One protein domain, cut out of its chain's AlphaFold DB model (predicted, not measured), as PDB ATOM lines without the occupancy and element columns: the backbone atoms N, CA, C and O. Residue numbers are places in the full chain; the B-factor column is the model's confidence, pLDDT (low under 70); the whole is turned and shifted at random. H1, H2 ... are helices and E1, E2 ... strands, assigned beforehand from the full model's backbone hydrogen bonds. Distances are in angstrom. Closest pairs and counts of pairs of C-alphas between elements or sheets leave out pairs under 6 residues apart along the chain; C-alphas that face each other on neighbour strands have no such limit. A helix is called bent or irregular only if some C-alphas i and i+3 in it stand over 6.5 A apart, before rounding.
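This is residues 8 to 103 and 223 to 305 of the 335 residues of an uncharacterized protein of Methylobacterium platani (UniProt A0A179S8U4). Two long helices, H3 and the bent H6, run side by side in opposite ways for part of their length and make the core of a long, loose helical body. The small strand hairpin E1 and E2 packs on the later part of H3, with H4 and H5 at that end; towards the other end H2 packs on H3, H6b and H7, and H7 and H8 run beside H6b in a triangle. The printed part has 179 residues, with eight named helices and two named strands in the order H1 H2 H3 H4 E1 E2 H5 H6 H7 H8; the sheet E1 - E2 is antiparallel and the class is mostly helix. The whole is loose and elongated, with a radius of gyration of the C-alphas of 20.0 A and spans of 66 by 36 by 27 A.

H1, residues 8 to 12, begins with C-alpha 8 at (22.494, -42.049, -23.202). H2 is residues 15 to 22, H3 residues 24 to 53, 43.0 A long, and H4 residues 59 to 62. E1 is residues 65 to 67, E2 residues 85 to 87. H5, residues 89 to 99, is only just irregular: C-alphas 90 and 93 are 6.6 A apart. H6, residues 225 to 256, was assigned as one helix by its hydrogen bonds but is bent, with C-alphas 237 and 240 7.1 A apart; its arms are H6a, residues 225 to 237, and H6b, residues 240 to 256, 24.5 A. H7 is residues 262 to 275, 20.3 A. H8, residues 282 to 305, 34.6 A, ends with C-alpha 305 at (-8.290, -73.939, -19.311).

H6a touches residues 38 to 49 of H3, closest at the C-alphas of Ala 38 and Ala 235, 4.8 A, at a shallow tilt of 29 degrees, opposite ways. H6b, H7 and H8 form an up and down bundle, each running against the one before. The closest C-alphas of H6b and H7 are Ala 244 and Ile 273, 6.8 A; H7 and H8 only just touch, with 3 pairs within 8 A, closest at Gln 262 and Leu 296, 7.4 A. H2 touches H7, closest at the C-alphas of Ala 21 and Ala 265, 4.9 A. H1 is close to H3 but not clearly touching, the C-alphas of Leu 11 and Ser 31 being 6.3 A apart. H4 touches H3, closest at the C-alphas of Arg 47 and Gly 62, 6.2 A. H5 only just touches H6a, with 3 pairs, closest at the C-alphas of Arg 99 and Gln 225, 4.5 A. In the hairpin E1 and E2, N 66 and O 86 are 2.9 A apart, within hydrogen-bond range; the closest C-alphas of H3 and E1 are Ala 43 and Trp 65, 5.3 A. Every O i to N i+4 pair is within hydrogen-bond range in H1, H2, H3, H6a, H6b and H7, but 4 of 7 in H5 and 19 of 20 in H8; H4 is too short for such a pair.

The C-alphas farthest apart, Pro 103 and Thr 305, are 70.6 A apart. Residues 104 to 222 are not printed, and C-alphas 103 and 223 are 14.1 A apart across the cut. The link E1 to E2 is long. The mean pLDDT of the printed part is 77.6; residues 73 to 75, 79 and 258 to 305 are under 70.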
ATOM      1  N   GLY A   8      23.097 -41.918 -21.882       82.31
ATOM      2  CA  GLY A   8      22.494 -42.049 -23.202       82.31
ATOM      3  C   GLY A   8      22.902 -43.328 -23.913       82.31
ATOM      4  O   GLY A   8      22.032 -44.102 -24.291       82.31
ATOM      5  N   ALA A   9      24.200 -43.625 -24.004       83.00
ATOM      6  CA  ALA A   9      24.671 -44.853 -24.649       83.00
ATOM      7  C   ALA A   9      24.175 -46.130 -23.941       83.00
ATOM      8  O   ALA A   9      23.775 -47.092 -24.595       83.00
ATOM      9  N   GLN A  10      24.165 -46.138 -22.602       85.38
ATOM     10  CA  GLN A  10      23.690 -47.294 -21.839       85.38
ATOM     11  C   GLN A  10      22.181 -47.466 -21.953       85.38
ATOM     12  O   GLN A  10      21.727 -48.595 -22.070       85.38
ATOM     13  N   LEU A  11      21.410 -46.379 -21.927       88.62
ATOM     14  CA  LEU A  11      19.955 -46.408 -22.062       88.62
ATOM     15  C   LEU A  11      19.533 -46.759 -23.492       88.62
ATOM     16  O   LEU A  11      18.594 -47.537 -23.666       88.62
ATOM     17  N   ALA A  12      20.228 -46.243 -24.508       87.19
ATOM     18  CA  ALA A  12      19.976 -46.540 -25.920       87.19
ATOM     19  C   ALA A  12      20.138 -48.037 -26.227       87.19
ATOM     20  O   ALA A  12      19.361 -48.600 -26.991       87.19
ATOM     21  N   ALA A  13      21.063 -48.728 -25.549       86.94
ATOM     22  CA  ALA A  13      21.232 -50.177 -25.688       86.94
ATOM     23  C   ALA A  13      19.978 -50.999 -25.310       86.94
ATOM     24  O   ALA A  13      19.865 -52.162 -25.695       86.94
ATOM     25  N   TRP A  14      19.028 -50.412 -24.570       88.50
ATOM     26  CA  TRP A  14      17.765 -51.049 -24.181       88.50
ATOM     27  C   TRP A  14      16.578 -50.662 -25.066       88.50
ATOM     28  O   TRP A  14      15.503 -51.243 -24.902       88.50
ATOM     29  N   GLU A  15      16.737 -49.697 -25.974       87.44
ATOM     30  CA  GLU A  15      15.630 -49.122 -26.744       87.44
ATOM     31  C   GLU A  15      14.890 -50.188 -27.552       87.44
ATOM     32  O   GLU A  15      13.705 -50.424 -27.309       87.44
ATOM     33  N   ASP A  16      15.595 -50.915 -28.420       82.50
ATOM     34  CA  ASP A  16      15.009 -51.969 -29.258       82.50
ATOM     35  C   ASP A  16      14.248 -53.016 -28.433       82.50
ATOM     36  O   ASP A  16      13.148 -53.451 -28.793       82.50
ATOM     37  N   ALA A  17      14.817 -53.410 -27.291       79.25
ATOM     38  CA  ALA A  17      14.239 -54.410 -26.402       79.25
ATOM     39  C   ALA A  17      12.923 -53.928 -25.782       79.25
ATOM     40  O   ALA A  17      11.939 -54.668 -25.752       79.25
ATOM     41  N   TYR A  18      12.881 -52.683 -25.308       88.38
ATOM     42  CA  TYR A  18      11.667 -52.120 -24.731       88.38
ATOM     43  C   TYR A  18      10.622 -51.782 -25.788       88.38
ATOM     44  O   TYR A  18       9.450 -52.116 -25.614       88.38
ATOM     45  N   VAL A  19      11.019 -51.103 -26.866       87.38
ATOM     46  CA  VAL A  19      10.098 -50.633 -27.904       87.38
ATOM     47  C   VAL A  19       9.387 -51.822 -28.543       87.38
ATOM     48  O   VAL A  19       8.163 -51.794 -28.665       87.38
ATOM     49  N   SER A  20      10.118 -52.900 -28.846       78.44
ATOM     50  CA  SER A  20       9.529 -54.116 -29.422       78.44
ATOM     51  C   SER A  20       8.637 -54.899 -28.454       78.44
ATOM     52  O   SER A  20       7.701 -55.563 -28.900       78.44
ATOM     53  N   ALA A  21       8.902 -54.844 -27.146       78.88
ATOM     54  CA  ALA A  21       8.197 -55.668 -26.167       78.88
ATOM     55  C   ALA A  21       7.009 -54.966 -25.496       78.88
ATOM     56  O   ALA A  21       5.985 -55.592 -25.216       78.88
ATOM     57  N   VAL A  22       7.150 -53.676 -25.189       82.81
ATOM     58  CA  VAL A  22       6.197 -52.919 -24.360       82.81
ATOM     59  C   VAL A  22       5.896 -51.509 -24.883       82.81
ATOM     60  O   VAL A  22       5.015 -50.842 -24.333       82.81
ATOM     61  N   GLY A  23       6.575 -51.074 -25.945       86.62
ATOM     62  CA  GLY A  23       6.372 -49.790 -26.610       86.62
ATOM     63  C   GLY A  23       7.240 -48.648 -26.068       86.62
ATOM     64  O   GLY A  23       7.732 -48.673 -24.936       86.62
ATOM     65  N   PHE A  24       7.390 -47.608 -26.892       88.75
ATOM     66  CA  PHE A  24       8.273 -46.465 -26.636       88.75
ATOM     67  C   PHE A  24       7.930 -45.678 -25.365       88.75
ATOM     68  O   PHE A  24       8.817 -45.310 -24.602       88.75
ATOM     69  N   GLU A  25       6.646 -45.471 -25.059       89.12
ATOM     70  CA  GLU A  25       6.249 -44.733 -23.848       89.12
ATOM     71  C   GLU A  25       6.792 -45.397 -22.568       89.12
ATOM     72  O   GLU A  25       7.165 -44.724 -21.605       89.12
ATOM     73  N   ARG A  26       6.867 -46.734 -22.556       90.06
ATOM     74  CA  ARG A  26       7.402 -47.486 -21.418       90.06
ATOM     75  C   ARG A  26       8.923 -47.468 -21.376       90.06
ATOM     76  O   ARG A  26       9.471 -47.351 -20.283       90.06
ATOM     77  N   TYR A  27       9.579 -47.541 -22.536       91.12
ATOM     78  CA  TYR A  27      11.022 -47.321 -22.652       91.12
ATOM     79  C   TYR A  27      11.425 -45.969 -22.055       91.12
ATOM     80  O   TYR A  27      12.290 -45.896 -21.182       91.12
ATOM     81  N   TRP A  28      10.737 -44.905 -22.472       92.44
ATOM     82  CA  TRP A  28      11.005 -43.550 -22.012       92.44
ATOM     83  C   TRP A  28      10.826 -43.420 -20.495       92.44
ATOM     84  O   TRP A  28      11.714 -42.920 -19.803       92.44
ATOM     85  N   ARG A  29       9.720 -43.944 -19.942       91.88
ATOM     86  CA  ARG A  29       9.491 -43.934 -18.485       91.88
ATOM     87  C   ARG A  29      10.555 -44.719 -17.722       91.88
ATOM     88  O   ARG A  29      10.995 -44.252 -16.675       91.88
ATOM     89  N   ALA A  30      10.970 -45.880 -18.225       92.50
ATOM     90  CA  ALA A  30      12.020 -46.677 -17.597       92.50
ATOM     91  C   ALA A  30      13.380 -45.965 -17.635       92.50
ATOM     92  O   ALA A  30      14.103 -45.976 -16.640       92.50
ATOM     93  N   SER A  31      13.687 -45.281 -18.736       92.44
ATOM     94  CA  SER A  31      14.889 -44.455 -18.871       92.44
ATOM     95  C   SER A  31      14.878 -43.287 -17.882       92.44
ATOM     96  O   SER A  31      15.851 -43.071 -17.162       92.44
ATOM     97  N   ALA A  32      13.745 -42.588 -17.761       91.75
ATOM     98  CA  ALA A  32      13.568 -41.500 -16.801       91.75
ATOM     99  C   ALA A  32      13.650 -41.971 -15.341       91.75
ATOM    100  O   ALA A  32      14.304 -41.334 -14.511       91.75
ATOM    101  N   TRP A  33      13.050 -43.118 -15.025       93.06
ATOM    102  CA  TRP A  33      13.194 -43.752 -13.718       93.06
ATOM    103  C   TRP A  33      14.656 -44.095 -13.416       93.06
ATOM    104  O   TRP A  33      15.172 -43.742 -12.356       93.06
ATOM    105  N   THR A  34      15.344 -44.721 -14.369       93.19
ATOM    106  CA  THR A  34      16.737 -45.155 -14.209       93.19
ATOM    107  C   THR A  34      17.685 -43.978 -14.016       93.19
ATOM    108  O   THR A  34      18.514 -44.013 -13.108       93.19
ATOM    109  N   ALA A  35      17.524 -42.900 -14.789       92.06
ATOM    110  CA  ALA A  35      18.281 -41.666 -14.593       92.06
ATOM    111  C   ALA A  35      18.059 -41.076 -13.187       92.06
ATOM    112  O   ALA A  35      19.012 -40.689 -12.509       92.06
ATOM    113  N   SER A  36      16.810 -41.078 -12.711       93.00
ATOM    114  CA  SER A  36      16.454 -40.574 -11.378       93.00
ATOM    115  C   SER A  36      17.085 -41.411 -10.258       93.00
ATOM    116  O   SER A  36      17.649 -40.857  -9.313       93.00
ATOM    117  N   GLU A  37      17.049 -42.744 -10.362       93.81
ATOM    118  CA  GLU A  37      17.678 -43.639  -9.381       93.81
ATOM    119  C   GLU A  37      19.212 -43.570  -9.421       93.81
ATOM    120  O   GLU A  37      19.850 -43.634  -8.366       93.81
ATOM    121  N   ALA A  38      19.822 -43.363 -10.592       92.62
ATOM    122  CA  ALA A  38      21.259 -43.119 -10.701       92.62
ATOM    123  C   ALA A  38      21.658 -41.820  -9.974       92.62
ATOM    124  O   ALA A  38      22.537 -41.839  -9.106       92.62
ATOM    125  N   ALA A  39      20.959 -40.708 -10.237       92.50
ATOM    126  CA  ALA A  39      21.208 -39.424  -9.574       92.50
ATOM    127  C   ALA A  39      21.006 -39.508  -8.049       92.50
ATOM    128  O   ALA A  39      21.842 -39.051  -7.260       92.50
ATOM    129  N   LYS A  40      19.931 -40.168  -7.611       94.38
ATOM    130  CA  LYS A  40      19.657 -40.449  -6.196       94.38
ATOM    131  C   LYS A  40      20.756 -41.283  -5.543       94.38
ATOM    132  O   LYS A  40      21.170 -40.957  -4.431       94.38
ATOM    133  N   THR A  41      21.246 -42.323  -6.218       94.00
ATOM    134  CA  THR A  41      22.342 -43.169  -5.723       94.00
ATOM    135  C   THR A  41      23.590 -42.333  -5.459       94.00
ATOM    136  O   THR A  41      24.129 -42.377  -4.350       94.00
ATOM    137  N   VAL A  42      23.985 -41.482  -6.414       93.62
ATOM    138  CA  VAL A  42      25.114 -40.552  -6.238       93.62
ATOM    139  C   VAL A  42      24.884 -39.635  -5.035       93.62
ATOM    140  O   VAL A  42      25.742 -39.547  -4.157       93.62
ATOM    141  N   ALA A  43      23.719 -38.989  -4.937       93.81
ATOM    142  CA  ALA A  43      23.421 -38.065  -3.841       93.81
ATOM    143  C   ALA A  43      23.456 -38.747  -2.458       93.81
ATOM    144  O   ALA A  43      24.000 -38.185  -1.502       93.81
ATOM    145  N   VAL A  44      22.916 -39.965  -2.337       95.12
ATOM    146  CA  VAL A  44      22.931 -40.749  -1.089       95.12
ATOM    147  C   VAL A  44      24.354 -41.157  -0.707       95.12
ATOM    148  O   VAL A  44      24.755 -40.964   0.445       95.12
ATOM    149  N   ARG A  45      25.143 -41.665  -1.660       94.88
ATOM    150  CA  ARG A  45      26.544 -42.049  -1.425       94.88
ATOM    151  C   ARG A  45      27.396 -40.854  -1.026       94.88
ATOM    152  O   ARG A  45      28.140 -40.929  -0.052       94.88
ATOM    153  N   MET A  46      27.225 -39.723  -1.702       94.25
ATOM    154  CA  MET A  46      27.949 -38.498  -1.375       94.25
ATOM    155  C   MET A  46      27.560 -37.926  -0.019       94.25
ATOM    156  O   MET A  46      28.422 -37.425   0.707       94.25
ATOM    157  N   ARG A  47      26.290 -38.053   0.375       94.38
ATOM    158  CA  ARG A  47      25.851 -37.719   1.731       94.38
ATOM    159  C   ARG A  47      26.572 -38.568   2.775       94.38
ATOM    160  O   ARG A  47      27.103 -38.005   3.728       94.38
ATOM    161  N   ALA A  48      26.643 -39.884   2.579       94.38
ATOM    162  CA  ALA A  48      27.369 -40.780   3.478       94.38
ATOM    163  C   ALA A  48      28.871 -40.441   3.533       94.38
ATOM    164  O   ALA A  48      29.409 -40.222   4.616       94.38
ATOM    165  N   ALA A  49      29.516 -40.275   2.373       94.12
ATOM    166  CA  ALA A  49      30.929 -39.914   2.272       94.12
ATOM    167  C   ALA A  49      31.251 -38.578   2.963       94.12
ATOM    168  O   ALA A  49      32.279 -38.438   3.620       94.12
ATOM    169  N   THR A  50      30.357 -37.595   2.857       92.88
ATOM    170  CA  THR A  50      30.504 -36.297   3.533       92.88
ATOM    171  C   THR A  50      30.528 -36.460   5.050       92.88
ATOM    172  O   THR A  50      31.322 -35.808   5.724       92.88
ATOM    173  N   MET A  51      29.675 -37.335   5.586       91.69
ATOM    174  CA  MET A  51      29.594 -37.590   7.024       91.69
ATOM    175  C   MET A  51      30.774 -38.416   7.551       91.69
ATOM    176  O   MET A  51      31.123 -38.289   8.719       91.69
ATOM    177  N   GLU A  52      31.377 -39.241   6.696       92.44
ATOM    178  CA  GLU A  52      32.552 -40.060   7.013       92.44
ATOM    179  C   GLU A  52      33.851 -39.239   6.992       92.44
ATOM    180  O   GLU A  52      34.683 -39.358   7.887       92.44
ATOM    181  N   VAL A  53      34.038 -38.411   5.960       89.69
ATOM    182  CA  VAL A  53      35.324 -37.751   5.681       89.69
ATOM    183  C   VAL A  53      35.500 -36.442   6.455       89.69
ATOM    184  O   VAL A  53      36.626 -36.052   6.772       89.69
ATOM    185  N   ILE A  54      34.412 -35.724   6.741       87.19
ATOM    186  CA  ILE A  54      34.482 -34.446   7.453       87.19
ATOM    187  C   ILE A  54      34.464 -34.710   8.954       87.19
ATOM    188  O   ILE A  54      33.508 -35.278   9.471       87.19
ATOM    189  N   ASP A  55      35.476 -34.229   9.677       84.19
ATOM    190  CA  ASP A  55      35.460 -34.262  11.141       84.19
ATOM    191  C   ASP A  55      34.320 -33.379  11.680       84.19
ATOM    192  O   ASP A  55      34.239 -32.183  11.379       84.19
ATOM    193  N   ARG A  56      33.429 -33.973  12.483       81.62
ATOM    194  CA  ARG A  56      32.256 -33.323  13.107       81.62
ATOM    195  C   ARG A  56      31.382 -32.559  12.095       81.62
ATOM    196  O   ARG A  56      31.221 -31.336  12.219       81.62
ATOM    197  N   PRO A  57      30.774 -33.256  11.122       84.88
ATOM    198  CA  PRO A  57      29.940 -32.623  10.110       84.88
ATOM    199  C   PRO A  57      28.718 -31.972  10.772       84.88
ATOM    200  O   PRO A  57      28.065 -32.550  11.644       84.88
ATOM    201  N   THR A  58      28.391 -30.742  10.376       84.19
ATOM    202  CA  THR A  58      27.169 -30.083  10.856       84.19
ATOM    203  C   THR A  58      25.942 -30.653  10.136       84.19
ATOM    204  O   THR A  58      26.062 -31.089   8.989       84.19
ATOM    205  N   PRO A  59      24.732 -30.590  10.726       85.62
ATOM    206  CA  PRO A  59      23.508 -30.981  10.018       85.62
ATOM    207  C   PRO A  59      23.302 -30.237   8.688       85.62
ATOM    208  O   PRO A  59      22.745 -30.794   7.746       85.62
ATOM    209  N   TRP A  60      23.786 -28.994   8.594       85.50
ATOM    210  CA  TRP A  60      23.768 -28.190   7.368       85.50
ATOM    211  C   TRP A  60      24.676 -28.774   6.269       85.50
ATOM    212  O   TRP A  60      24.258 -28.852   5.115       85.50
ATOM    213  N   ILE A  61      25.870 -29.257   6.633       86.12
ATOM    214  CA  ILE A  61      26.795 -29.968   5.731       86.12
ATOM    215  C   ILE A  61      26.232 -31.336   5.331       86.12
ATOM    216  O   ILE A  61      26.285 -31.709   4.162       86.12
ATOM    217  N   GLY A  62      25.634 -32.066   6.275       86.25
ATOM    218  CA  GLY A  62      25.043 -33.382   6.016       86.25
ATOM    219  C   GLY A  62      23.870 -33.360   5.027       86.25
ATOM    220  O   GLY A  62      23.490 -34.400   4.501       86.25
ATOM    221  N   ARG A  63      23.294 -32.189   4.733       89.00
ATOM    222  CA  ARG A  63      22.218 -32.009   3.742       89.00
ATOM    223  C   ARG A  63      22.700 -31.425   2.412       89.00
ATOM    224  O   ARG A  63      21.865 -31.110   1.573       89.00
ATOM    225  N   ALA A  64      24.012 -31.290   2.214       89.75
ATOM    226  CA  ALA A  64      24.572 -30.619   1.044       89.75
ATOM    227  C   ALA A  64      24.177 -31.270  -0.288       89.75
ATOM    228  O   ALA A  64      23.978 -30.552  -1.256       89.75
ATOM    229  N   TRP A  65      24.051 -32.599  -0.336       92.25
ATOM    230  CA  TRP A  65      23.786 -33.338  -1.573       92.25
ATOM    231  C   TRP A  65      22.295 -33.596  -1.788       92.25
ATOM    232  O   TRP A  65      21.621 -34.174  -0.920       92.25
ATOM    233  N   GLN A  66      21.811 -33.206  -2.965       92.75
ATOM    234  CA  GLN A  66      20.455 -33.427  -3.458       92.75
ATOM    235  C   GLN A  66      20.472 -33.985  -4.883       92.75
ATOM    236  O   GLN A  66      21.531 -34.119  -5.497       92.75
ATOM    237  N   TYR A  67      19.294 -34.355  -5.375       93.06
ATOM    238  CA  TYR A  67      19.116 -34.800  -6.747       93.06
ATOM    239  C   TYR A  67      17.797 -34.293  -7.335       93.06
ATOM    240  O   TYR A  67      16.839 -34.056  -6.595       93.06
ATOM    241  N   THR A  68      17.753 -34.132  -8.656       90.06
ATOM    242  CA  THR A  68      16.523 -33.915  -9.424       90.06
ATOM    243  C   THR A  68      16.012 -35.247  -9.979       90.06
ATOM    244  O   THR A  68      16.784 -36.166 -10.249       90.06
ATOM    245  N   SER A  69      14.691 -35.368 -10.108       88.31
ATOM    246  CA  SER A  69      14.040 -36.521 -10.736       88.31
ATOM    247  C   SER A  69      13.645 -36.157 -12.162       88.31
ATOM    248  O   SER A  69      13.062 -35.093 -12.376       88.31
ATOM    249  N   ALA A  70      13.891 -37.061 -13.109       85.81
ATOM    250  CA  ALA A  70      13.411 -36.925 -14.483       85.81
ATOM    251  C   ALA A  70      11.889 -37.134 -14.586       85.81
ATOM    252  O   ALA A  70      11.248 -36.654 -15.518       85.81
ATOM    253  N   LEU A  71      11.295 -37.846 -13.620       80.50
ATOM    254  CA  LEU A  71       9.851 -38.041 -13.513       80.50
ATOM    255  C   LEU A  71       9.288 -37.063 -12.479       80.50
ATOM    256  O   LEU A  71       9.445 -37.268 -11.271       80.50
ATOM    257  N   SER A  72       8.624 -36.008 -12.945       73.69
ATOM    258  CA  SER A  72       7.821 -35.106 -12.117       73.69
ATOM    259  C   SER A  72       6.330 -35.244 -12.453       73.69
ATOM    260  O   SER A  72       5.916 -35.928 -13.395       73.69
ATOM    261  N   ARG A  73       5.457 -34.684 -11.611       61.69
ATOM    262  CA  ARG A  73       4.009 -34.830 -11.798       61.69
ATOM    263  C   ARG A  73       3.592 -34.120 -13.090       61.69
ATOM    264  O   ARG A  73       3.721 -32.908 -13.187       61.69
ATOM    265  N   GLY A  74       3.064 -34.875 -14.055       62.22
ATOM    266  CA  GLY A  74       2.614 -34.338 -15.343       62.22
ATOM    267  C   GLY A  74       3.673 -34.328 -16.450       62.22
ATOM    268  O   GLY A  74       3.366 -33.862 -17.546       62.22
ATOM    269  N   THR A  75       4.878 -34.864 -16.212       67.38
ATOM    270  CA  THR A  75       5.883 -35.019 -17.272       67.38
ATOM    271  C   THR A  75       5.353 -35.961 -18.352       67.38
ATOM    272  O   THR A  75       4.994 -37.111 -18.081       67.38
ATOM    273  N   ARG A  76       5.267 -35.452 -19.580       70.94
ATOM    274  CA  ARG A  76       4.968 -36.242 -20.777       70.94
ATOM    275  C   ARG A  76       6.275 -36.750 -21.385       70.94
ATOM    276  O   ARG A  76       7.311 -36.152 -21.106       70.94
ATOM    277  N   PRO A  77       6.228 -37.801 -22.221       73.06
ATOM    278  CA  PRO A  77       7.376 -38.177 -23.028       73.06
ATOM    279  C   PRO A  77       7.904 -36.952 -23.781       73.06
ATOM    280  O   PRO A  77       7.159 -36.307 -24.517       73.06
ATOM    281  N   SER A  78       9.159 -36.610 -23.519       70.88
ATOM    282  CA  SER A  78       9.907 -35.531 -24.159       70.88
ATOM    283  C   SER A  78      11.202 -36.089 -24.718       70.88
ATOM    284  O   SER A  78      11.704 -37.100 -24.225       70.88
ATOM    285  N   ASP A  79      11.789 -35.387 -25.678       65.50
ATOM    286  CA  ASP A  79      13.030 -35.822 -26.327       65.50
ATOM    287  C   ASP A  79      14.221 -35.892 -25.359       65.50
ATOM    288  O   ASP A  79      15.217 -36.551 -25.637       65.50
ATOM    289  N   THR A  80      14.126 -35.242 -24.195       75.69
ATOM    290  CA  THR A  80      15.194 -35.228 -23.192       75.69
ATOM    291  C   THR A  80      14.745 -35.849 -21.874       75.69
ATOM    292  O   THR A  80      13.710 -35.478 -21.317       75.69
ATOM    293  N   VAL A  81      15.567 -36.763 -21.360       81.75
ATOM    294  CA  VAL A  81      15.497 -37.313 -20.004       81.75
ATOM    295  C   VAL A  81      16.703 -36.780 -19.237       81.75
ATOM    296  O   VAL A  81      17.835 -37.068 -19.612       81.75
ATOM    297  N   SER A  82      16.472 -36.009 -18.173       85.00
ATOM    298  CA  SER A  82      17.550 -35.448 -17.350       85.00
ATOM    299  C   SER A  82      17.264 -35.627 -15.868       85.00
ATOM    300  O   SER A  82      16.156 -35.361 -15.402       85.00
ATOM    301  N   ALA A  83      18.280 -36.064 -15.136       88.06
ATOM    302  CA  ALA A  83      18.301 -36.136 -13.686       88.06
ATOM    303  C   ALA A  83      19.727 -35.837 -13.220       88.06
ATOM    304  O   ALA A  83      20.688 -36.371 -13.772       88.06
ATOM    305  N   ASP A  84      19.858 -35.010 -12.191       88.62
ATOM    306  CA  ASP A  84      21.138 -34.471 -11.750       88.62
ATOM    307  C   ASP A  84      21.351 -34.752 -10.272       88.62
ATOM    308  O   ASP A  84      20.431 -34.613  -9.472       88.62
ATOM    309  N   ALA A  85      22.583 -35.080  -9.889       89.31
ATOM    310  CA  ALA A  85      23.028 -35.056  -8.501       89.31
ATOM    311  C   ALA A  85      23.875 -33.800  -8.277       89.31
ATOM    312  O   ALA A  85      24.891 -33.596  -8.947       89.31
ATOM    313  N   PHE A  86      23.485 -32.959  -7.325       88.31
ATOM    314  CA  PHE A  86      24.094 -31.647  -7.127       88.31
ATOM    315  C   PHE A  86      24.314 -31.327  -5.647       88.31
ATOM    316  O   PHE A  86      23.710 -31.927  -4.752       88.31
ATOM    317  N   ALA A  87      25.216 -30.380  -5.395       87.50
ATOM    318  CA  ALA A  87      25.366 -29.761  -4.087       87.50
ATOM    319  C   ALA A  87      24.508 -28.491  -4.041       87.50
ATOM    320  O   ALA A  87      24.530 -27.717  -4.992       87.50
ATOM    321  N   LEU A  88      23.779 -28.274  -2.947       84.69
ATOM    322  CA  LEU A  88      22.989 -27.061  -2.717       84.69
ATOM    323  C   LEU A  88      23.849 -25.793  -2.802       84.69
ATOM    324  O   LEU A  88      24.990 -25.803  -2.342       84.69
ATOM    325  N   ASP A  89      23.279 -24.702  -3.313       77.00
ATOM    326  CA  ASP A  89      23.999 -23.456  -3.610       77.00
ATOM    327  C   ASP A  89      24.769 -22.897  -2.408       77.00
ATOM    328  O   ASP A  89      25.968 -22.630  -2.516       77.00
ATOM    329  N   ASP A  90      24.137 -22.815  -1.233       74.94
ATOM    330  CA  ASP A  90      24.783 -22.315  -0.012       74.94
ATOM    331  C   ASP A  90      25.987 -23.184   0.406       74.94
ATOM    332  O   ASP A  90      27.009 -22.688   0.888       74.94
ATOM    333  N   GLN A  91      25.879 -24.503   0.232       81.12
ATOM    334  CA  GLN A  91      26.922 -25.473   0.558       81.12
ATOM    335  C   GLN A  91      27.961 -25.611  -0.562       81.12
ATOM    336  O   GLN A  91      29.090 -26.039  -0.292       81.12
ATOM    337  N   SER A  92      27.613 -25.247  -1.799       74.62
ATOM    338  CA  SER A  92      28.430 -25.434  -3.003       74.62
ATOM    339  C   SER A  92      29.788 -24.742  -2.884       74.62
ATOM    340  O   SER A  92      30.803 -25.281  -3.323       74.62
ATOM    341  N   VAL A  93      29.843 -23.608  -2.175       75.12
ATOM    342  CA  VAL A  93      31.074 -22.847  -1.934       75.12
ATOM    343  C   VAL A  93      32.110 -23.662  -1.159       75.12
ATOM    344  O   VAL A  93      33.305 -23.550  -1.423       75.12
ATOM    345  N   VAL A  94      31.671 -24.495  -0.213       78.44
ATOM    346  CA  VAL A  94      32.557 -25.393   0.544       78.44
ATOM    347  C   VAL A  94      32.762 -26.693  -0.228       78.44
ATOM    348  O   VAL A  94      33.888 -27.177  -0.343       78.44
ATOM    349  N   MET A  95      31.685 -27.243  -0.791       83.94
ATOM    350  CA  MET A  95      31.708 -28.535  -1.472       83.94
ATOM    351  C   MET A  95      32.558 -28.528  -2.739       83.94
ATOM    352  O   MET A  95      33.197 -29.540  -3.004       83.94
ATOM    353  N   LYS A  96      32.678 -27.405  -3.464       82.94
ATOM    354  CA  LYS A  96      33.562 -27.304  -4.640       82.94
ATOM    355  C   LYS A  96      35.025 -27.601  -4.294       82.94
ATOM    356  O   LYS A  96      35.703 -28.318  -5.028       82.94
ATOM    357  N   TYR A  97      35.490 -27.117  -3.138       83.75
ATOM    358  CA  TYR A  97      36.858 -27.342  -2.661       83.75
ATOM    359  C   TYR A  97      37.052 -28.761  -2.115       83.75
ATOM    360  O   TYR A  97      38.149 -29.311  -2.153       83.75
ATOM    361  N   LEU A  98      35.988 -29.377  -1.596       86.50
ATOM    362  CA  LEU A  98      36.042 -30.757  -1.117       86.50
ATOM    363  C   LEU A  98      35.967 -31.761  -2.274       86.50
ATOM    364  O   LEU A  98      36.699 -32.746  -2.257       86.50
ATOM    365  N   ARG A  99      35.112 -31.520  -3.276       86.25
ATOM    366  CA  ARG A  99      34.939 -32.381  -4.459       86.25
ATOM    367  C   ARG A  99      36.086 -32.236  -5.455       86.25
ATOM    368  O   ARG A  99      36.406 -33.205  -6.133       86.25
ATOM    369  N   GLY A 100      36.730 -31.074  -5.516       82.50
ATOM    370  CA  GLY A 100      37.796 -30.823  -6.482       82.50
ATOM    371  C   GLY A 100      37.327 -30.159  -7.771       82.50
ATOM    372  O   GLY A 100      37.984 -30.303  -8.800       82.50
ATOM    373  N   ASP A 101      36.211 -29.427  -7.744       76.50
ATOM    374  CA  ASP A 101      35.750 -28.730  -8.943       76.50
ATOM    375  C   ASP A 101      36.510 -27.435  -9.154       76.50
ATOM    376  O   ASP A 101      36.444 -26.507  -8.344       76.50
ATOM    377  N   GLY A 102      37.181 -27.357 -10.297       78.75
ATOM    378  CA  GLY A 102      37.897 -26.161 -10.703       78.75
ATOM    379  C   GLY A 102      39.131 -25.890  -9.839       78.75
ATOM    380  O   GLY A 102      39.651 -26.797  -9.177       78.75
ATOM    381  N   PRO A 103      39.639 -24.646  -9.867       80.56
ATOM    382  CA  PRO A 103      40.837 -24.279  -9.132       80.56
ATOM    383  C   PRO A 103      40.660 -24.519  -7.633       80.56
ATOM    384  O   PRO A 103      39.794 -23.933  -6.986       80.56
ATOM    385  N   ILE A 223      39.276 -33.771  -0.845       91.38
ATOM    386  CA  ILE A 223      39.144 -35.036  -0.107       91.38
ATOM    387  C   ILE A 223      37.921 -35.885  -0.501       91.38
ATOM    388  O   ILE A 223      37.915 -37.086  -0.246       91.38
ATOM    389  N   LEU A 224      36.905 -35.300  -1.143       91.38
ATOM    390  CA  LEU A 224      35.712 -36.003  -1.630       91.38
ATOM    391  C   LEU A 224      35.811 -36.419  -3.105       91.38
ATOM    392  O   LEU A 224      34.935 -37.142  -3.572       91.38
ATOM    393  N   GLN A 225      36.856 -36.013  -3.835       91.56
ATOM    394  CA  GLN A 225      36.979 -36.283  -5.275       91.56
ATOM    395  C   GLN A 225      36.901 -37.776  -5.598       91.56
ATOM    396  O   GLN A 225      36.149 -38.195  -6.472       91.56
ATOM    397  N   ARG A 226      37.648 -38.596  -4.851       91.50
ATOM    398  CA  ARG A 226      37.642 -40.049  -5.031       91.50
ATOM    399  C   ARG A 226      36.254 -40.642  -4.773       91.50
ATOM    400  O   ARG A 226      35.775 -41.431  -5.578       91.50
ATOM    401  N   ARG A 227      35.596 -40.225  -3.686       93.38
ATOM    402  CA  ARG A 227      34.251 -40.695  -3.314       93.38
ATOM    403  C   ARG A 227      33.196 -40.308  -4.351       93.38
ATOM    404  O   ARG A 227      32.292 -41.091  -4.613       93.38
ATOM    405  N   TRP A 228      33.341 -39.136  -4.965       91.25
ATOM    406  CA  TRP A 228      32.492 -38.695  -6.069       91.25
ATOM    407  C   TRP A 228      32.614 -39.615  -7.285       91.25
ATOM    408  O   TRP A 228      31.601 -40.088  -7.791       91.25
ATOM    409  N   VAL A 229      33.842 -39.925  -7.709       90.56
ATOM    410  CA  VAL A 229      34.088 -40.838  -8.837       90.56
ATOM    411  C   VAL A 229      33.557 -42.244  -8.540       90.56
ATOM    412  O   VAL A 229      32.868 -42.817  -9.378       90.56
ATOM    413  N   GLU A 230      33.810 -42.773  -7.337       92.00
ATOM    414  CA  GLU A 230      33.290 -44.079  -6.898       92.00
ATOM    415  C   GLU A 230      31.750 -44.118  -6.946       92.00
ATOM    416  O   GLU A 230      31.172 -45.054  -7.491       92.00
ATOM    417  N   ALA A 231      31.079 -43.074  -6.446       92.50
ATOM    418  CA  ALA A 231      29.619 -42.987  -6.462       92.50
ATOM    419  C   ALA A 231      29.041 -42.939  -7.887       92.50
ATOM    420  O   ALA A 231      28.006 -43.549  -8.152       92.50
ATOM    421  N   GLN A 232      29.704 -42.234  -8.811       91.06
ATOM    422  CA  GLN A 232      29.301 -42.195 -10.219       91.06
ATOM    423  C   GLN A 232      29.474 -43.554 -10.899       91.06
ATOM    424  O   GLN A 232      28.573 -44.005 -11.601       91.06
ATOM    425  N   GLN A 233      30.602 -44.229 -10.666       91.00
ATOM    426  CA  GLN A 233      30.855 -45.566 -11.207       91.00
ATOM    427  C   GLN A 233      29.839 -46.590 -10.689       91.00
ATOM    428  O   GLN A 233      29.333 -47.391 -11.471       91.00
ATOM    429  N   GLU A 234      29.495 -46.538  -9.401       90.94
ATOM    430  CA  GLU A 234      28.474 -47.411  -8.817       90.94
ATOM    431  C   GLU A 234      27.089 -47.160  -9.432       90.94
ATOM    432  O   GLU A 234      26.394 -48.108  -9.799       90.94
ATOM    433  N   ALA A 235      26.701 -45.890  -9.593       91.38
ATOM    434  CA  ALA A 235      25.438 -45.530 -10.228       91.38
ATOM    435  C   ALA A 235      25.374 -46.022 -11.684       91.38
ATOM    436  O   ALA A 235      24.365 -46.597 -12.086       91.38
ATOM    437  N   LEU A 236      26.463 -45.864 -12.446       89.50
ATOM    438  CA  LEU A 236      26.579 -46.370 -13.818       89.50
ATOM    439  C   LEU A 236      26.482 -47.896 -13.877       89.50
ATOM    440  O   LEU A 236      25.738 -48.430 -14.692       89.50
ATOM    441  N   ALA A 237      27.184 -48.605 -12.995       89.00
ATOM    442  CA  ALA A 237      27.157 -50.065 -12.952       89.00
ATOM    443  C   ALA A 237      25.765 -50.631 -12.601       89.00
ATOM    444  O   ALA A 237      25.452 -51.770 -12.944       89.00
ATOM    445  N   ALA A 238      24.915 -49.849 -11.928       89.94
ATOM    446  CA  ALA A 238      23.563 -50.259 -11.564       89.94
ATOM    447  C   ALA A 238      22.541 -50.133 -12.712       89.94
ATOM    448  O   ALA A 238      21.519 -50.825 -12.676       89.94
ATOM    449  N   VAL A 239      22.803 -49.297 -13.726       89.62
ATOM    450  CA  VAL A 239      21.857 -48.966 -14.812       89.62
ATOM    451  C   VAL A 239      21.297 -50.205 -15.522       89.62
ATOM    452  O   VAL A 239      20.068 -50.320 -15.585       89.62
ATOM    453  N   PRO A 240      22.115 -51.177 -15.982       88.25
ATOM    454  CA  PRO A 240      21.588 -52.369 -16.647       88.25
ATOM    455  C   PRO A 240      20.624 -53.170 -15.763       88.25
ATOM    456  O   PRO A 240      19.601 -53.659 -16.232       88.25
ATOM    457  N   GLY A 241      20.918 -53.272 -14.463       86.56
ATOM    458  CA  GLY A 241      20.065 -53.982 -13.511       86.56
ATOM    459  C   GLY A 241      18.729 -53.279 -13.263       86.56
ATOM    460  O   GLY A 241      17.704 -53.949 -13.141       86.56
ATOM    461  N   ILE A 242      18.724 -51.942 -13.210       91.56
ATOM    462  CA  ILE A 242      17.498 -51.148 -13.030       91.56
ATOM    463  C   ILE A 242      16.612 -51.248 -14.279       91.56
ATOM    464  O   ILE A 242      15.413 -51.503 -14.150       91.56
ATOM    465  N   MET A 243      17.201 -51.123 -15.474       90.81
ATOM    466  CA  MET A 243      16.482 -51.293 -16.743       90.81
ATOM    467  C   MET A 243      15.913 -52.710 -16.874       90.81
ATOM    468  O   MET A 243      14.727 -52.874 -17.141       90.81
ATOM    469  N   ALA A 244      16.694 -53.754 -16.587       86.25
ATOM    470  CA  ALA A 244      16.188 -55.128 -16.621       86.25
ATOM    471  C   ALA A 244      14.960 -55.327 -15.711       86.25
ATOM    472  O   ALA A 244      13.942 -55.869 -16.148       86.25
ATOM    473  N   ALA A 245      15.030 -54.838 -14.467       86.19
ATOM    474  CA  ALA A 245      13.932 -54.941 -13.507       86.19
ATOM    475  C   ALA A 245      12.676 -54.180 -13.971       86.19
ATOM    476  O   ALA A 245      11.560 -54.688 -13.856       86.19
ATOM    477  N   GLN A 246      12.847 -52.984 -14.546       92.12
ATOM    478  CA  GLN A 246      11.738 -52.202 -15.091       92.12
ATOM    479  C   GLN A 246      11.103 -52.857 -16.323       92.12
ATOM    480  O   GLN A 246       9.882 -52.810 -16.492       92.12
ATOM    481  N   LEU A 247      11.894 -53.477 -17.202       86.75
ATOM    482  CA  LEU A 247      11.363 -54.205 -18.355       86.75
ATOM    483  C   LEU A 247      10.522 -55.395 -17.894       86.75
ATOM    484  O   LEU A 247       9.404 -55.593 -18.372       86.75
ATOM    485  N   GLU A 248      11.028 -56.146 -16.919       82.62
ATOM    486  CA  GLU A 248      10.326 -57.280 -16.332       82.62
ATOM    487  C   GLU A 248       8.993 -56.871 -15.690       82.62
ATOM    488  O   GLU A 248       7.956 -57.479 -15.968       82.62
ATOM    489  N   GLU A 249       8.988 -55.822 -14.866       86.38
ATOM    490  CA  GLU A 249       7.767 -55.294 -14.251       86.38
ATOM    491  C   GLU A 249       6.735 -54.894 -15.315       86.38
ATOM    492  O   GLU A 249       5.551 -55.247 -15.231       86.38
ATOM    493  N   ASN A 250       7.192 -54.229 -16.377       87.50
ATOM    494  CA  ASN A 250       6.333 -53.838 -17.482       87.50
ATOM    495  C   ASN A 250       5.726 -55.041 -18.205       87.50
ATOM    496  O   ASN A 250       4.519 -55.040 -18.463       87.50
ATOM    497  N   LEU A 251       6.527 -56.067 -18.484       81.62
ATOM    498  CA  LEU A 251       6.078 -57.312 -19.106       81.62
ATOM    499  C   LEU A 251       5.042 -58.033 -18.240       81.62
ATOM    500  O   LEU A 251       3.985 -58.413 -18.750       81.62
ATOM    501  N   ARG A 252       5.280 -58.141 -16.924       78.81
ATOM    502  CA  ARG A 252       4.308 -58.700 -15.965       78.81
ATOM    503  C   ARG A 252       2.986 -57.935 -16.008       78.81
ATOM    504  O   ARG A 252       1.920 -58.547 -16.083       78.81
ATOM    505  N   HIS A 253       3.039 -56.603 -16.032       80.94
ATOM    506  CA  HIS A 253       1.837 -55.780 -16.122       80.94
ATOM    507  C   HIS A 253       1.075 -56.012 -17.442       80.94
ATOM    508  O   HIS A 253      -0.155 -56.126 -17.436       80.94
ATOM    509  N   VAL A 254       1.765 -56.063 -18.586       76.56
ATOM    510  CA  VAL A 254       1.102 -56.290 -19.885       76.56
ATOM    511  C   VAL A 254       0.485 -57.689 -19.937       76.56
ATOM    512  O   VAL A 254      -0.652 -57.833 -20.394       76.56
ATOM    513  N   ALA A 255       1.185 -58.698 -19.413       70.75
ATOM    514  CA  ALA A 255       0.687 -60.065 -19.320       70.75
ATOM    515  C   ALA A 255      -0.595 -60.152 -18.480       70.75
ATOM    516  O   ALA A 255      -1.577 -60.746 -18.926       70.75
ATOM    517  N   ALA A 256      -0.636 -59.474 -17.329       75.12
ATOM    518  CA  ALA A 256      -1.830 -59.396 -16.486       75.12
ATOM    519  C   ALA A 256      -3.037 -58.743 -17.190       75.12
ATOM    520  O   ALA A 256      -4.179 -59.036 -16.852       75.12
ATOM    521  N   ARG A 257      -2.806 -57.878 -18.191       76.25
ATOM    522  CA  ARG A 257      -3.865 -57.250 -19.003       76.25
ATOM    523  C   ARG A 257      -4.288 -58.070 -20.230       76.25
ATOM    524  O   ARG A 257      -5.145 -57.602 -20.974       76.25
ATOM    525  N   GLY A 258      -3.711 -59.253 -20.455       62.44
ATOM    526  CA  GLY A 258      -4.105 -60.160 -21.542       62.44
ATOM    527  C   GLY A 258      -3.781 -59.655 -22.955       62.44
ATOM    528  O   GLY A 258      -4.464 -60.033 -23.898       62.44
ATOM    529  N   ARG A 259      -2.777 -58.777 -23.110       62.47
ATOM    530  CA  ARG A 259      -2.486 -58.055 -24.369       62.47
ATOM    531  C   ARG A 259      -1.243 -58.530 -25.142       62.47
ATOM    532  O   ARG A 259      -0.703 -57.740 -25.906       62.47
ATOM    533  N   LEU A 260      -0.728 -59.745 -24.940       55.16
ATOM    534  CA  LEU A 260       0.523 -60.151 -25.605       55.16
ATOM    535  C   LEU A 260       0.456 -61.522 -26.289       55.16
ATOM    536  O   LEU A 260       0.062 -62.516 -25.682       55.16
ATOM    537  N   ASP A 261       1.010 -61.552 -27.502       58.31
ATOM    538  CA  ASP A 261       1.631 -62.706 -28.158       58.31
ATOM    539  C   ASP A 261       3.011 -62.963 -27.500       58.31
ATOM    540  O   ASP A 261       4.076 -62.581 -27.986       58.31
ATOM    541  N   GLN A 262       2.969 -63.525 -26.286       54.84
ATOM    542  CA  GLN A 262       3.967 -63.352 -25.214       54.84
ATOM    543  C   GLN A 262       5.359 -63.981 -25.402       54.84
ATOM    544  O   GLN A 262       6.309 -63.516 -24.776       54.84
ATOM    545  N   ALA A 263       5.533 -65.027 -26.210       52.97
ATOM    546  CA  ALA A 263       6.786 -65.794 -26.192       52.97
ATOM    547  C   ALA A 263       7.941 -65.106 -26.950       52.97
ATOM    548  O   ALA A 263       9.082 -65.104 -26.488       52.97
ATOM    549  N   ALA A 264       7.648 -64.478 -28.091       57.00
ATOM    550  CA  ALA A 264       8.669 -63.877 -28.953       57.00
ATOM    551  C   ALA A 264       9.159 -62.513 -28.440       57.00
ATOM    552  O   ALA A 264      10.326 -62.166 -28.617       57.00
ATOM    553  N   ALA A 265       8.283 -61.729 -27.804       56.56
ATOM    554  CA  ALA A 265       8.660 -60.465 -27.166       56.56
ATOM    555  C   ALA A 265       9.515 -60.706 -25.913       56.56
ATOM    556  O   ALA A 265      10.516 -60.022 -25.710       56.56
ATOM    557  N   LEU A 266       9.171 -61.730 -25.117       58.16
ATOM    558  CA  LEU A 266       9.966 -62.103 -23.951       58.16
ATOM    559  C   LEU A 266      11.349 -62.625 -24.364       58.16
ATOM    560  O   LEU A 266      12.345 -62.165 -23.822       58.16
ATOM    561  N   ASN A 267      11.435 -63.525 -25.349       61.59
ATOM    562  CA  ASN A 267      12.729 -64.039 -25.815       61.59
ATOM    563  C   ASN A 267      13.643 -62.928 -26.360       61.59
ATOM    564  O   ASN A 267      14.821 -62.909 -26.020       61.59
ATOM    565  N   ARG A 268      13.107 -61.946 -27.098       62.66
ATOM    566  CA  ARG A 268      13.890 -60.792 -27.586       62.66
ATOM    567  C   ARG A 268      14.374 -59.871 -26.463       62.66
ATOM    568  O   ARG A 268      15.521 -59.429 -26.485       62.66
ATOM    569  N   ALA A 269      13.533 -59.618 -25.459       56.50
ATOM    570  CA  ALA A 269      13.928 -58.872 -24.265       56.50
ATOM    571  C   ALA A 269      15.046 -59.588 -23.486       56.50
ATOM    572  O   ALA A 269      16.000 -58.960 -23.032       56.50
ATOM    573  N   LEU A 270      14.958 -60.914 -23.377       58.75
ATOM    574  CA  LEU A 270      15.954 -61.750 -22.710       58.75
ATOM    575  C   LEU A 270      17.294 -61.792 -23.460       58.75
ATOM    576  O   LEU A 270      18.347 -61.709 -22.830       58.75
ATOM    577  N   GLU A 271      17.268 -61.853 -24.791       65.19
ATOM    578  CA  GLU A 271      18.469 -61.748 -25.628       65.19
ATOM    579  C   GLU A 271      19.145 -60.378 -25.508       65.19
ATOM    580  O   GLU A 271      20.371 -60.295 -25.520       65.19
ATOM    581  N   ALA A 272      18.373 -59.296 -25.372       56.62
ATOM    582  CA  ALA A 272      18.924 -57.962 -25.153       56.62
ATOM    583  C   ALA A 272      19.603 -57.836 -23.780       56.62
ATOM    584  O   ALA A 272      20.700 -57.292 -23.692       56.62
ATOM    585  N   ILE A 273      19.007 -58.416 -22.731       57.97
ATOM    586  CA  ILE A 273      19.615 -58.489 -21.391       57.97
ATOM    587  C   ILE A 273      20.942 -59.268 -21.429       57.97
ATOM    588  O   ILE A 273      21.911 -58.868 -20.783       57.97
ATOM    589  N   GLN A 274      21.006 -60.362 -22.196       61.44
ATOM    590  CA  GLN A 274      22.237 -61.140 -22.382       61.44
ATOM    591  C   GLN A 274      23.293 -60.374 -23.194       61.44
ATOM    592  O   GLN A 274      24.461 -60.366 -22.810       61.44
ATOM    593  N   ARG A 275      22.893 -59.682 -24.271       60.62
ATOM    594  CA  ARG A 275      23.789 -58.845 -25.093       60.62
ATOM    595  C   ARG A 275      24.330 -57.626 -24.349       60.62
ATOM    596  O   ARG A 275      25.467 -57.240 -24.590       60.62
ATOM    597  N   ALA A 276      23.557 -57.056 -23.426       55.09
ATOM    598  CA  ALA A 276      23.980 -55.927 -22.600       55.09
ATOM    599  C   ALA A 276      25.080 -56.285 -21.579       55.09
ATOM    600  O   ALA A 276      25.564 -55.397 -20.882       55.09
ATOM    601  N   GLY A 277      25.487 -57.560 -21.484       51.69
ATOM    602  CA  GLY A 277      26.700 -57.953 -20.771       51.69
ATOM    603  C   GLY A 277      26.672 -57.597 -19.287       51.69
ATOM    604  O   GLY A 277      27.624 -57.011 -18.779       51.69
ATOM    605  N   VAL A 278      25.596 -57.947 -18.572       51.88
ATOM    606  CA  VAL A 278      25.516 -57.789 -17.106       51.88
ATOM    607  C   VAL A 278      26.425 -58.823 -16.419       51.88
ATOM    608  O   VAL A 278      25.967 -59.753 -15.754       51.88
ATOM    609  N   SER A 279      27.739 -58.685 -16.598       43.91
ATOM    610  CA  SER A 279      28.757 -59.490 -15.928       43.91
ATOM    611  C   SER A 279      28.781 -59.106 -14.448       43.91
ATOM    612  O   SER A 279      29.190 -58.002 -14.090       43.91
ATOM    613  N   GLY A 280      28.290 -59.995 -13.587       47.91
ATOM    614  CA  GLY A 280      28.270 -59.805 -12.129       47.91
ATOM    615  C   GLY A 280      26.928 -60.105 -11.461       47.91
ATOM    616  O   GLY A 280      26.865 -60.212 -10.240       47.91
ATOM    617  N   ARG A 281      25.855 -60.288 -12.241       49.84
ATOM    618  CA  ARG A 281      24.546 -60.763 -11.756       49.84
ATOM    619  C   ARG A 281      23.969 -61.853 -12.650       49.84
ATOM    620  O   ARG A 281      22.756 -61.964 -12.763       49.84
ATOM    621  N   GLU A 282      24.812 -62.666 -13.282       51.94
ATOM    622  CA  GLU A 282      24.346 -63.754 -14.152       51.94
ATOM    623  C   GLU A 282      23.356 -64.677 -13.446       51.94
ATOM    624  O   GLU A 282      22.358 -65.052 -14.047       51.94
ATOM    625  N   ASP A 283      23.569 -64.972 -12.164       52.81
ATOM    626  CA  ASP A 283      22.662 -65.816 -11.383       52.81
ATOM    627  C   ASP A 283      21.333 -65.125 -11.080       52.81
ATOM    628  O   ASP A 283      20.283 -65.759 -11.120       52.81
ATOM    629  N   GLN A 284      21.350 -63.810 -10.847       52.09
ATOM    630  CA  GLN A 284      20.134 -63.023 -10.650       52.09
ATOM    631  C   GLN A 284      19.360 -62.906 -11.964       52.09
ATOM    632  O   GLN A 284      18.164 -63.168 -12.003       52.09
ATOM    633  N   THR A 285      20.053 -62.625 -13.065       49.66
ATOM    634  CA  THR A 285      19.492 -62.615 -14.415       49.66
ATOM    635  C   THR A 285      18.960 -63.997 -14.811       49.66
ATOM    636  O   THR A 285      17.867 -64.078 -15.362       49.66
ATOM    637  N   ARG A 286      19.660 -65.096 -14.481       54.25
ATOM    638  CA  ARG A 286      19.210 -66.490 -14.682       54.25
ATOM    639  C   ARG A 286      18.004 -66.844 -13.812       54.25
ATOM    640  O   ARG A 286      17.096 -67.520 -14.290       54.25
ATOM    641  N   ALA A 287      17.961 -66.381 -12.566       56.75
ATOM    642  CA  ALA A 287      16.820 -66.586 -11.677       56.75
ATOM    643  C   ALA A 287      15.578 -65.830 -12.178       56.75
ATOM    644  O   ALA A 287      14.484 -66.397 -12.215       56.75
ATOM    645  N   LEU A 288      15.754 -64.592 -12.646       51.06
ATOM    646  CA  LEU A 288      14.693 -63.800 -13.274       51.06
ATOM    647  C   LEU A 288      14.238 -64.427 -14.604       51.06
ATOM    648  O   LEU A 288      13.041 -64.553 -14.853       51.06
ATOM    649  N   LEU A 289      15.175 -64.939 -15.408       52.66
ATOM    650  CA  LEU A 289      14.921 -65.745 -16.610       52.66
ATOM    651  C   LEU A 289      14.052 -66.977 -16.309       52.66
ATOM    652  O   LEU A 289      13.098 -67.264 -17.037       52.66
ATOM    653  N   ALA A 290      14.363 -67.706 -15.237       59.50
ATOM    654  CA  ALA A 290      13.599 -68.874 -14.812       59.50
ATOM    655  C   ALA A 290      12.190 -68.490 -14.327       59.50
ATOM    656  O   ALA A 290      11.213 -69.152 -14.688       59.50
ATOM    657  N   GLN A 291      12.055 -67.388 -13.578       55.16
ATOM    658  CA  GLN A 291      10.756 -66.863 -13.146       55.16
ATOM    659  C   GLN A 291       9.890 -66.411 -14.324       55.16
ATOM    660  O   GLN A 291       8.721 -66.788 -14.397       55.16
ATOM    661  N   ALA A 292      10.449 -65.664 -15.275       51.94
ATOM    662  CA  ALA A 292       9.714 -65.187 -16.442       51.94
ATOM    663  C   ALA A 292       9.237 -66.353 -17.330       51.94
ATOM    664  O   ALA A 292       8.077 -66.379 -17.744       51.94
ATOM    665  N   ARG A 293      10.079 -67.377 -17.543       57.78
ATOM    666  CA  ARG A 293       9.681 -68.619 -18.236       57.78
ATOM    667  C   ARG A 293       8.580 -69.375 -17.491       57.78
ATOM    668  O   ARG A 293       7.637 -69.855 -18.119       57.78
ATOM    669  N   SER A 294       8.657 -69.451 -16.163       59.84
ATOM    670  CA  SER A 294       7.613 -70.066 -15.331       59.84
ATOM    671  C   SER A 294       6.274 -69.326 -15.447       59.84
ATOM    672  O   SER A 294       5.232 -69.960 -15.622       59.84
ATOM    673  N   LEU A 295       6.299 -67.987 -15.447       53.75
ATOM    674  CA  LEU A 295       5.113 -67.142 -15.626       53.75
ATOM    675  C   LEU A 295       4.482 -67.297 -17.016       53.75
ATOM    676  O   LEU A 295       3.260 -67.334 -17.130       53.75
ATOM    677  N   LEU A 296       5.286 -67.462 -18.071       52.94
ATOM    678  CA  LEU A 296       4.769 -67.797 -19.401       52.94
ATOM    679  C   LEU A 296       4.116 -69.186 -19.434       52.94
ATOM    680  O   LEU A 296       3.034 -69.356 -19.997       52.94
ATOM    681  N   HIS A 297       4.743 -70.182 -18.803       57.16
ATOM    682  CA  HIS A 297       4.194 -71.537 -18.727       57.16
ATOM    683  C   HIS A 297       2.923 -71.632 -17.874       57.16
ATOM    684  O   HIS A 297       2.100 -72.523 -18.108       57.16
ATOM    685  N   SER A 298       2.748 -70.761 -16.880       54.94
ATOM    686  CA  SER A 298       1.520 -70.691 -16.086       54.94
ATOM    687  C   SER A 298       0.420 -69.924 -16.825       54.94
ATOM    688  O   SER A 298      -0.686 -70.450 -16.923       54.94
ATOM    689  N   ALA A 299       0.730 -68.779 -17.446       51.09
ATOM    690  CA  ALA A 299      -0.213 -67.993 -18.249       51.09
ATOM    691  C   ALA A 299      -0.750 -68.766 -19.471       51.09
ATOM    692  O   ALA A 299      -1.948 -68.729 -19.762       51.09
ATOM    693  N   GLY A 300       0.107 -69.540 -20.147       51.91
ATOM    694  CA  GLY A 300      -0.303 -70.420 -21.246       51.91
ATOM    695  C   GLY A 300      -1.218 -71.571 -20.802       51.91
ATOM    696  O   GLY A 300      -2.073 -72.016 -21.571       51.91
ATOM    697  N   ARG A 301      -1.094 -72.034 -19.547       51.28
ATOM    698  CA  ARG A 301      -1.995 -73.044 -18.968       51.28
ATOM    699  C   ARG A 301      -3.360 -72.454 -18.621       51.28
ATOM    700  O   ARG A 301      -4.358 -73.075 -18.970       51.28
ATOM    701  N   THR A 302      -3.423 -71.261 -18.026       47.12
ATOM    702  CA  THR A 302      -4.689 -70.567 -17.711       47.12
ATOM    703  C   THR A 302      -5.466 -70.127 -18.952       47.12
ATOM    704  O   THR A 302      -6.697 -70.148 -18.941       47.12
ATOM    705  N   ALA A 303      -4.775 -69.774 -20.040       40.56
ATOM    706  CA  ALA A 303      -5.419 -69.501 -21.325       40.56
ATOM    707  C   ALA A 303      -6.056 -70.767 -21.934       40.56
ATOM    708  O   ALA A 303      -7.175 -70.707 -22.442       40.56
ATOM    709  N   ARG A 304      -5.401 -71.936 -21.814       45.16
ATOM    710  CA  ARG A 304      -5.943 -73.223 -22.294       45.16
ATOM    711  C   ARG A 304      -7.112 -73.747 -21.460       45.16
ATOM    712  O   ARG A 304      -8.031 -74.319 -22.035       45.16
ATOM    713  N   THR A 305      -7.138 -73.535 -20.144       44.50
ATOM    714  CA  THR A 305      -8.290 -73.939 -19.311       44.50
ATOM    715  C   THR A 305      -9.531 -73.074 -19.525       44.50
ATOM    716  O   THR A 305     -10.634 -73.557 -19.287       44.50
TER     717      THR A 305